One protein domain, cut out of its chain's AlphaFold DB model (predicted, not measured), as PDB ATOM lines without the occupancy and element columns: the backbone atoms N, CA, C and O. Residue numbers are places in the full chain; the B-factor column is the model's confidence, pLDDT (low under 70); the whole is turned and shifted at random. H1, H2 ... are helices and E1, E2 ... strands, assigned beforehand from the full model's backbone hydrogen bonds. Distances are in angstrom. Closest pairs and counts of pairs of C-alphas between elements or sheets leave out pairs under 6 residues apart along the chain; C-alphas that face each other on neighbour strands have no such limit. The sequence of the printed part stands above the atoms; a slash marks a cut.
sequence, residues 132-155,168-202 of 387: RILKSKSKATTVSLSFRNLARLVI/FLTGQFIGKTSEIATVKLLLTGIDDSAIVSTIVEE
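AT A GLANCE: This is residues 132 to 155 and 168 to 202 of the 387 residues of the protein "AAA_23 domain-containing protein" of Sphingobium baderi LL03 (UniProt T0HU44). A small two-strand hairpin, E1 and E2, has the longer helix H2 beside E1, the short helix H1 crosswise to H2, and a tail, residues 189 to 202, trailing off at one end. The 59 printed residues hold E1, E2, H1 and H2 in that order, the strands antiparallel, class mixed. The whole is compact, radius of gyration of the C-alphas 11.8 A, yet elongated, spanning 40 by 25 by 16 A.

IN THESE COORDINATES: E1, residues 132 to 136, begins at C-alpha 132 (-36.043, -28.076, -39.567) and measures 12.1 A; E2 is residues 141 to 144. H2, residues 176 to 188, measures 17.8 A and ends at C-alpha 188 (-48.939, -31.820, -39.488); H1 is residues 147 to 154.

HOW THE PARTS SIT: In the hairpin, N 133 and O 143 are 2.9 A apart, within hydrogen-bond range. The closest C-alphas of E1 and H2, Lys 135 and Ser 178, are 5.0 A apart. H2, with residues 179 to 182 alone, only just touches H1, with 3 pairs of C-alphas within 8 A, the closest Asn 149 and Thr 182 at 6.8 A; they stand about perpendicular, 76 degrees. Every O i to N i+4 pair is within range in H2, 2 of 4 in H1.

THE WHOLE: Residues 156 to 167 are not printed; C-alphas 155 and 168 are 10.7 A apart. Residues 137 to 140, 170 to 175 and 193 to 202 have pLDDT under 70.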
ATOM      1  N   ARG A 132     -36.533 -28.823 -38.400       84.62
ATOM      2  CA  ARG A 132     -36.043 -28.076 -39.567       84.62
ATOM      3  C   ARG A 132     -37.209 -27.702 -40.474       84.62
ATOM      4  O   ARG A 132     -38.141 -28.479 -40.649       84.62
ATOM      5  N   ILE A 133     -37.128 -26.517 -41.054       86.00
ATOM      6  CA  ILE A 133     -38.121 -25.991 -41.988       86.00
ATOM      7  C   ILE A 133     -37.474 -25.739 -43.345       86.00
ATOM      8  O   ILE A 133     -36.279 -25.431 -43.438       86.00
ATOM      9  N   LEU A 134     -38.258 -25.872 -44.409       81.75
ATOM     10  CA  LEU A 134     -37.818 -25.560 -45.761       81.75
ATOM     11  C   LEU A 134     -37.568 -24.051 -45.915       81.75
ATOM     12  O   LEU A 134     -38.462 -23.241 -45.699       81.75
ATOM     13  N   LYS A 135     -36.354 -23.670 -46.327       77.94
ATOM     14  CA  LYS A 135     -36.010 -22.276 -46.659       77.94
ATOM     15  C   LYS A 135     -36.316 -21.966 -48.116       77.94
ATOM     16  O   LYS A 135     -36.850 -20.912 -48.431       77.94
ATOM     17  N   SER A 136     -35.962 -22.881 -49.015       71.62
ATOM     18  CA  SER A 136     -36.157 -22.694 -50.450       71.62
ATOM     19  C   SER A 136     -36.631 -23.982 -51.096       71.62
ATOM     20  O   SER A 136     -35.943 -25.002 -51.043       71.62
ATOM     21  N   LYS A 137     -37.791 -23.899 -51.752       67.19
ATOM     22  CA  LYS A 137     -38.374 -25.002 -52.518       67.19
ATOM     23  C   LYS A 137     -37.560 -25.329 -53.771       67.19
ATOM     24  O   LYS A 137     -37.449 -26.497 -54.114       67.19
ATOM     25  N   SER A 138     -36.974 -24.325 -54.427       63.94
ATOM     26  CA  SER A 138     -36.198 -24.507 -55.663       63.94
ATOM     27  C   SER A 138     -34.822 -25.124 -55.422       63.94
ATOM     28  O   SER A 138     -34.381 -25.941 -56.217       63.94
ATOM     29  N   LYS A 139     -34.158 -24.766 -54.315       59.06
ATOM     30  CA  LYS A 139     -32.829 -25.297 -53.957       59.06
ATOM     31  C   LYS A 139     -32.882 -26.486 -52.990       59.06
ATOM     32  O   LYS A 139     -31.834 -26.970 -52.575       59.06
ATOM     33  N   ALA A 140     -34.083 -26.908 -52.580       68.00
ATOM     34  CA  ALA A 140     -34.299 -27.969 -51.593       68.00
ATOM     35  C   ALA A 140     -33.445 -27.783 -50.314       68.00
ATOM     36  O   ALA A 140     -32.856 -28.725 -49.791       68.00
ATOM     37  N   THR A 141     -33.340 -26.543 -49.817       75.38
ATOM     38  CA  THR A 141     -32.503 -26.215 -48.645       75.38
ATOM     39  C   THR A 141     -33.336 -26.059 -47.380       75.38
ATOM     40  O   THR A 141     -34.383 -25.409 -47.391       75.38
ATOM     41  N   THR A 142     -32.848 -26.614 -46.268       78.94
ATOM     42  CA  THR A 142     -33.520 -26.566 -44.961       78.94
ATOM     43  C   THR A 142     -32.728 -25.746 -43.949       78.94
ATOM     44  O   THR A 142     -31.496 -25.782 -43.913       78.94
ATOM     45  N   VAL A 143     -33.438 -25.030 -43.079       81.50
ATOM     46  CA  VAL A 143     -32.863 -24.274 -41.958       81.50
ATOM     47  C   VAL A 143     -33.454 -24.791 -40.653       81.50
ATOM     48  O   VAL A 143     -34.570 -25.305 -40.618       81.50
ATOM     49  N   SER A 144     -32.698 -24.684 -39.562       85.00
ATOM     50  CA  SER A 144     -33.209 -25.006 -38.231       85.00
ATOM     51  C   SER A 144     -34.381 -24.103 -37.857       85.00
ATOM     52  O   SER A 144     -34.278 -22.884 -38.007       85.00
ATOM     53  N   LEU A 145     -35.444 -24.679 -37.300       85.81
ATOM     54  CA  LEU A 145     -36.525 -23.914 -36.695       85.81
ATOM     55  C   LEU A 145     -35.955 -23.039 -35.567       85.81
ATOM     56  O   LEU A 145     -35.211 -23.528 -34.714       85.81
ATOM     57  N   SER A 146     -36.284 -21.749 -35.588       88.00
ATOM     58  CA  SER A 146     -36.022 -20.817 -34.493       88.00
ATOM     59  C   SER A 146     -37.351 -20.384 -33.876       88.00
ATOM     60  O   SER A 146     -38.378 -20.367 -34.560       88.00
ATOM     61  N   PHE A 147     -37.341 -19.989 -32.604       88.12
ATOM     62  CA  PHE A 147     -38.539 -19.475 -31.944       88.12
ATOM     63  C   PHE A 147     -39.069 -18.203 -32.623       88.12
ATOM     64  O   PHE A 147     -40.259 -17.922 -32.562       88.12
ATOM     65  N   ARG A 148     -38.225 -17.472 -33.366       86.88
ATOM     66  CA  ARG A 148     -38.663 -16.307 -34.146       86.88
ATOM     67  C   ARG A 148     -39.617 -16.640 -35.281       86.88
ATOM     68  O   ARG A 148     -40.487 -15.830 -35.578       86.88
ATOM     69  N   ASN A 149     -39.517 -17.840 -35.849       85.00
ATOM     70  CA  ASN A 149     -40.480 -18.306 -36.845       85.00
ATOM     71  C   ASN A 149     -41.871 -18.532 -36.224       85.00
ATOM     72  O   ASN A 149     -42.872 -18.438 -36.923       85.00
ATOM     73  N   LEU A 150     -41.933 -18.822 -34.917       86.50
ATOM     74  CA  LEU A 150     -43.178 -19.010 -34.168       86.50
ATOM     75  C   LEU A 150     -43.689 -17.709 -33.543       86.50
ATOM     76  O   LEU A 150     -44.896 -17.521 -33.468       86.50
ATOM     77  N   ALA A 151     -42.796 -16.809 -33.119       85.69
ATOM     78  CA  ALA A 151     -43.148 -15.567 -32.431       85.69
ATOM     79  C   ALA A 151     -44.159 -14.721 -33.221       85.69
ATOM     80  O   ALA A 151     -45.110 -14.223 -32.631       85.69
ATOM     81  N   ARG A 152     -44.031 -14.666 -34.555       77.44
ATOM     82  CA  ARG A 152     -44.986 -13.981 -35.449       77.44
ATOM     83  C   ARG A 152     -46.401 -14.566 -35.423       77.44
ATOM     84  O   ARG A 152     -47.367 -13.862 -35.664       77.44
ATOM     85  N   LEU A 153     -46.536 -15.859 -35.134       81.25
ATOM     86  CA  LEU A 153     -47.842 -16.516 -35.009       81.25
ATOM     87  C   LEU A 153     -48.479 -16.265 -33.633       81.25
ATOM     88  O   LEU A 153     -49.679 -16.469 -33.467       81.25
ATOM     89  N   VAL A 154     -47.670 -15.873 -32.644       83.19
ATOM     90  CA  VAL A 154     -48.086 -15.659 -31.250       83.19
ATOM     91  C   VAL A 154     -48.349 -14.178 -30.971       83.19
ATOM     92  O   VAL A 154     -49.257 -13.849 -30.212       83.19
ATOM     93  N   ILE A 155     -47.567 -13.285 -31.580       86.00
ATOM     94  CA  ILE A 155     -47.631 -11.837 -31.393       86.00
ATOM     95  C   ILE A 155     -47.883 -11.206 -32.760       86.00
ATOM     96  O   ILE A 155     -46.967 -11.110 -33.570       86.00
ATOM     97  N   PHE A 168     -50.215 -14.722 -41.305       71.00
ATOM     98  CA  PHE A 168     -49.137 -15.708 -41.224       71.00
ATOM     99  C   PHE A 168     -47.998 -15.456 -42.219       71.00
ATOM    100  O   PHE A 168     -46.991 -16.162 -42.172       71.00
ATOM    101  N   LEU A 169     -48.184 -14.524 -43.156       72.56
ATOM    102  CA  LEU A 169     -47.241 -14.203 -44.212       72.56
ATOM    103  C   LEU A 169     -46.779 -12.757 -44.063       72.56
ATOM    104  O   LEU A 169     -47.590 -11.849 -43.934       72.56
ATOM    105  N   THR A 170     -45.474 -12.537 -44.163       65.19
ATOM    106  CA  THR A 170     -44.900 -11.179 -44.117       65.19
ATOM    107  C   THR A 170     -45.116 -10.385 -45.400       65.19
ATOM    108  O   THR A 170     -44.876  -9.183 -45.443       65.19
ATOM    109  N   GLY A 171     -45.513 -11.068 -46.473       59.81
ATOM    110  CA  GLY A 171     -45.607 -10.510 -47.817       59.81
ATOM    111  C   GLY A 171     -44.300 -10.400 -48.576       59.81
ATOM    112  O   GLY A 171     -44.319 -10.073 -49.759       59.81
ATOM    113  N   GLN A 172     -43.189 -10.789 -47.954       57.91
ATOM    114  CA  GLN A 172     -41.915 -10.970 -48.632       57.91
ATOM    115  C   GLN A 172     -41.894 -12.324 -49.355       57.91
ATOM    116  O   GLN A 172     -42.098 -13.385 -48.753       57.91
ATOM    117  N   PHE A 173     -41.599 -12.318 -50.658       56.22
ATOM    118  CA  PHE A 173     -41.535 -13.542 -51.469       56.22
ATOM    119  C   PHE A 173     -40.493 -14.547 -50.951       56.22
ATOM    120  O   PHE A 173     -40.689 -15.762 -51.062       56.22
ATOM    121  N   ILE A 174     -39.423 -14.052 -50.325       55.53
ATOM    122  CA  ILE A 174     -38.292 -14.844 -49.827       55.53
ATOM    123  C   ILE A 174     -38.658 -15.624 -48.547       55.53
ATOM    124  O   ILE A 174     -38.334 -16.808 -48.435       55.53
ATOM    125  N   GLY A 175     -39.360 -14.993 -47.598       65.69
ATOM    126  CA  GLY A 175     -39.752 -15.596 -46.312       65.69
ATOM    127  C   GLY A 175     -40.944 -16.554 -46.405       65.69
ATOM    128  O   GLY A 175     -41.061 -17.490 -45.607       65.69
ATOM    129  N   LYS A 176     -41.772 -16.394 -47.445       76.56
ATOM    130  CA  LYS A 176     -43.019 -17.143 -47.656       76.56
ATOM    131  C   LYS A 176     -42.853 -18.662 -47.578       76.56
ATOM    132  O   LYS A 176     -43.715 -19.355 -47.044       76.56
ATOM    133  N   THR A 177     -41.751 -19.207 -48.098       79.31
ATOM    134  CA  THR A 177     -41.526 -20.665 -48.075       79.31
ATOM    135  C   THR A 177     -41.297 -21.172 -46.649       79.31
ATOM    136  O   THR A 177     -41.909 -22.163 -46.255       79.31
ATOM    137  N   SER A 178     -40.471 -20.476 -45.863       81.38
ATOM    138  CA  SER A 178     -40.208 -20.821 -44.460       81.38
ATOM    139  C   SER A 178     -41.407 -20.581 -43.547       81.38
ATOM    140  O   SER A 178     -41.636 -21.364 -42.627       81.38
ATOM    141  N   GLU A 179     -42.198 -19.544 -43.814       82.88
ATOM    142  CA  GLU A 179     -43.428 -19.241 -43.074       82.88
ATOM    143  C   GLU A 179     -44.472 -20.341 -43.288       82.88
ATOM    144  O   GLU A 179     -44.947 -20.951 -42.327       82.88
ATOM    145  N   ILE A 180     -44.737 -20.703 -44.549       83.50
ATOM    146  CA  ILE A 180     -45.648 -21.804 -44.891       83.50
ATOM    147  C   ILE A 180     -45.134 -23.132 -44.327       83.50
ATOM    148  O   ILE A 180     -45.923 -23.915 -43.799       83.50
ATOM    149  N   ALA A 181     -43.826 -23.398 -44.401       84.19
ATOM    150  CA  ALA A 181     -43.230 -24.605 -43.829       84.19
ATOM    151  C   ALA A 181     -43.385 -24.667 -42.301       84.19
ATOM    152  O   ALA A 181     -43.637 -25.737 -41.749       84.19
ATOM    153  N   THR A 182     -43.302 -23.525 -41.615       85.12
ATOM    154  CA  THR A 182     -43.529 -23.437 -40.165       85.12
ATOM    155  C   THR A 182     -44.986 -23.746 -39.821       85.12
ATOM    156  O   THR A 182     -45.244 -24.565 -38.942       85.12
ATOM    157  N   VAL A 183     -45.946 -23.181 -40.558       85.75
ATOM    158  CA  VAL A 183     -47.375 -23.492 -40.375       85.75
ATOM    159  C   VAL A 183     -47.664 -24.964 -40.693       85.75
ATOM    160  O   VAL A 183     -48.346 -25.640 -39.926       85.75
ATOM    161  N   LYS A 184     -47.092 -25.503 -41.778       85.50
ATOM    162  CA  LYS A 184     -47.186 -26.928 -42.133       85.50
ATOM    163  C   LYS A 184     -46.675 -27.813 -40.996       85.50
ATOM    164  O   LYS A 184     -47.346 -28.784 -40.651       85.50
ATOM    165  N   LEU A 185     -45.525 -27.485 -40.404       86.00
ATOM    166  CA  LEU A 185     -44.968 -28.214 -39.266       86.00
ATOM    167  C   LEU A 185     -45.928 -28.205 -38.068       86.00
ATOM    168  O   LEU A 185     -46.141 -29.254 -37.468       86.00
ATOM    169  N   LEU A 186     -46.538 -27.062 -37.741       84.69
ATOM    170  CA  LEU A 186     -47.487 -26.964 -36.624       84.69
ATOM    171  C   LEU A 186     -48.782 -27.748 -36.872       84.69
ATOM    172  O   LEU A 186     -49.304 -28.368 -35.949       84.69
ATOM    173  N   LEU A 187     -49.284 -27.753 -38.109       84.50
ATOM    174  CA  LEU A 187     -50.520 -28.457 -38.465       84.50
ATOM    175  C   LEU A 187     -50.328 -29.971 -38.618       84.50
ATOM    176  O   LEU A 187     -51.230 -30.739 -38.301       84.50
ATOM    177  N   THR A 188     -49.175 -30.408 -39.133       81.12
ATOM    178  CA  THR A 188     -48.939 -31.820 -39.488       81.12
ATOM    179  C   THR A 188     -48.028 -32.556 -38.510       81.12
ATOM    180  O   THR A 188     -48.028 -33.783 -38.486       81.12
ATOM    181  N   GLY A 189     -47.231 -31.839 -37.712       75.19
ATOM    182  CA  GLY A 189     -46.204 -32.408 -36.834       75.19
ATOM    183  C   GLY A 189     -44.975 -32.969 -37.564       75.19
ATOM    184  O   GLY A 189     -44.061 -33.475 -36.906       75.19
ATOM    185  N   ILE A 190     -44.932 -32.884 -38.899       76.69
ATOM    186  CA  ILE A 190     -43.862 -33.424 -39.748       76.69
ATOM    187  C   ILE A 190     -42.943 -32.284 -40.191       76.69
ATOM    188  O   ILE A 190     -43.396 -31.305 -40.784       76.69
ATOM    189  N   ASP A 191     -41.647 -32.419 -39.918       75.50
ATOM    190  CA  ASP A 191     -40.613 -31.490 -40.373       75.50
ATOM    191  C   ASP A 191     -40.039 -31.842 -41.746       75.50
ATOM    192  O   ASP A 191     -40.129 -32.968 -42.227       75.50
ATOM    193  N   ASP A 192     -39.406 -30.854 -42.375       73.62
ATOM    194  CA  ASP A 192     -38.860 -30.962 -43.730       73.62
ATOM    195  C   ASP A 192     -37.422 -31.525 -43.747       73.62
ATOM    196  O   ASP A 192     -36.691 -31.369 -44.723       73.62
ATOM    197  N   SER A 193     -36.986 -32.185 -42.668       69.12
ATOM    198  CA  SER A 193     -35.628 -32.733 -42.517       69.12
ATOM    199  C   SER A 193     -35.275 -33.825 -43.533       69.12
ATOM    200  O   SER A 193     -34.097 -34.018 -43.821       69.12
ATOM    201  N   ALA A 194     -36.272 -34.488 -44.125       62.47
ATOM    202  CA  ALA A 194     -36.090 -35.496 -45.172       62.47
ATOM    203  C   ALA A 194     -35.779 -34.912 -46.569       62.47
ATOM    204  O   ALA A 194     -35.526 -35.668 -47.507       62.47
ATOM    205  N   ILE A 195     -35.811 -33.583 -46.738       62.06
ATOM    206  CA  ILE A 195     -35.525 -32.927 -48.019       62.06
ATOM    207  C   ILE A 195     -34.007 -32.856 -48.231       62.06
ATOM    208  O   ILE A 195     -33.298 -32.132 -47.530       62.06
ATOM    209  N   VAL A 196     -33.517 -33.607 -49.218       51.81
ATOM    210  CA  VAL A 196     -32.108 -33.629 -49.637       51.81
ATOM    211  C   VAL A 196     -31.865 -32.512 -50.653       51.81
ATOM    212  O   VAL A 196     -32.562 -32.425 -51.663       51.81
ATOM    213  N   SER A 197     -30.874 -31.656 -50.398       47.00
ATOM    214  CA  SER A 197     -30.542 -30.528 -51.271       47.00
ATOM    215  C   SER A 197     -29.943 -31.001 -52.596       47.00
ATOM    216  O   SER A 197     -28.803 -31.462 -52.637       47.00
ATOM    217  N   THR A 198     -30.681 -30.843 -53.692       42.88
ATOM    218  CA  THR A 198     -30.157 -30.960 -55.056       42.88
ATOM    219  C   THR A 198     -29.473 -29.652 -55.437       42.88
ATOM    220  O   THR A 198     -30.101 -28.745 -55.981       42.88
ATOM    221  N   ILE A 199     -28.188 -29.522 -55.112       40.53
ATOM    222  CA  ILE A 199     -27.353 -28.470 -55.695       40.53
ATOM    223  C   ILE A 199     -26.922 -28.986 -57.070       40.53
ATOM    224  O   ILE A 199     -26.007 -29.797 -57.173       40.53
ATOM    225  N   VAL A 200     -27.621 -28.554 -58.117       42.19
ATOM    226  CA  VAL A 200     -27.076 -28.529 -59.476       42.19
ATOM    227  C   VAL A 200     -26.897 -27.055 -59.804       42.19
ATOM    228  O   VAL A 200     -27.870 -26.309 -59.913       42.19
ATOM    229  N   GLU A 201     -25.644 -26.620 -59.829       45.38
ATOM    230  CA  GLU A 201     -25.263 -25.292 -60.289       45.38
ATOM    231  C   GLU A 201     -25.376 -25.251 -61.815       45.38
ATOM    232  O   GLU A 201     -24.564 -25.843 -62.515       45.38
ATOM    233  N   GLU A 202     -26.355 -24.513 -62.330       43.97
ATOM    234  CA  GLU A 202     -26.238 -23.863 -63.635       43.97
ATOM    235  C   GLU A 202     -26.584 -22.374 -63.455       43.97
ATOM    236  O   GLU A 202     -27.646 -22.054 -62.903       43.97
TER     237      GLU A 202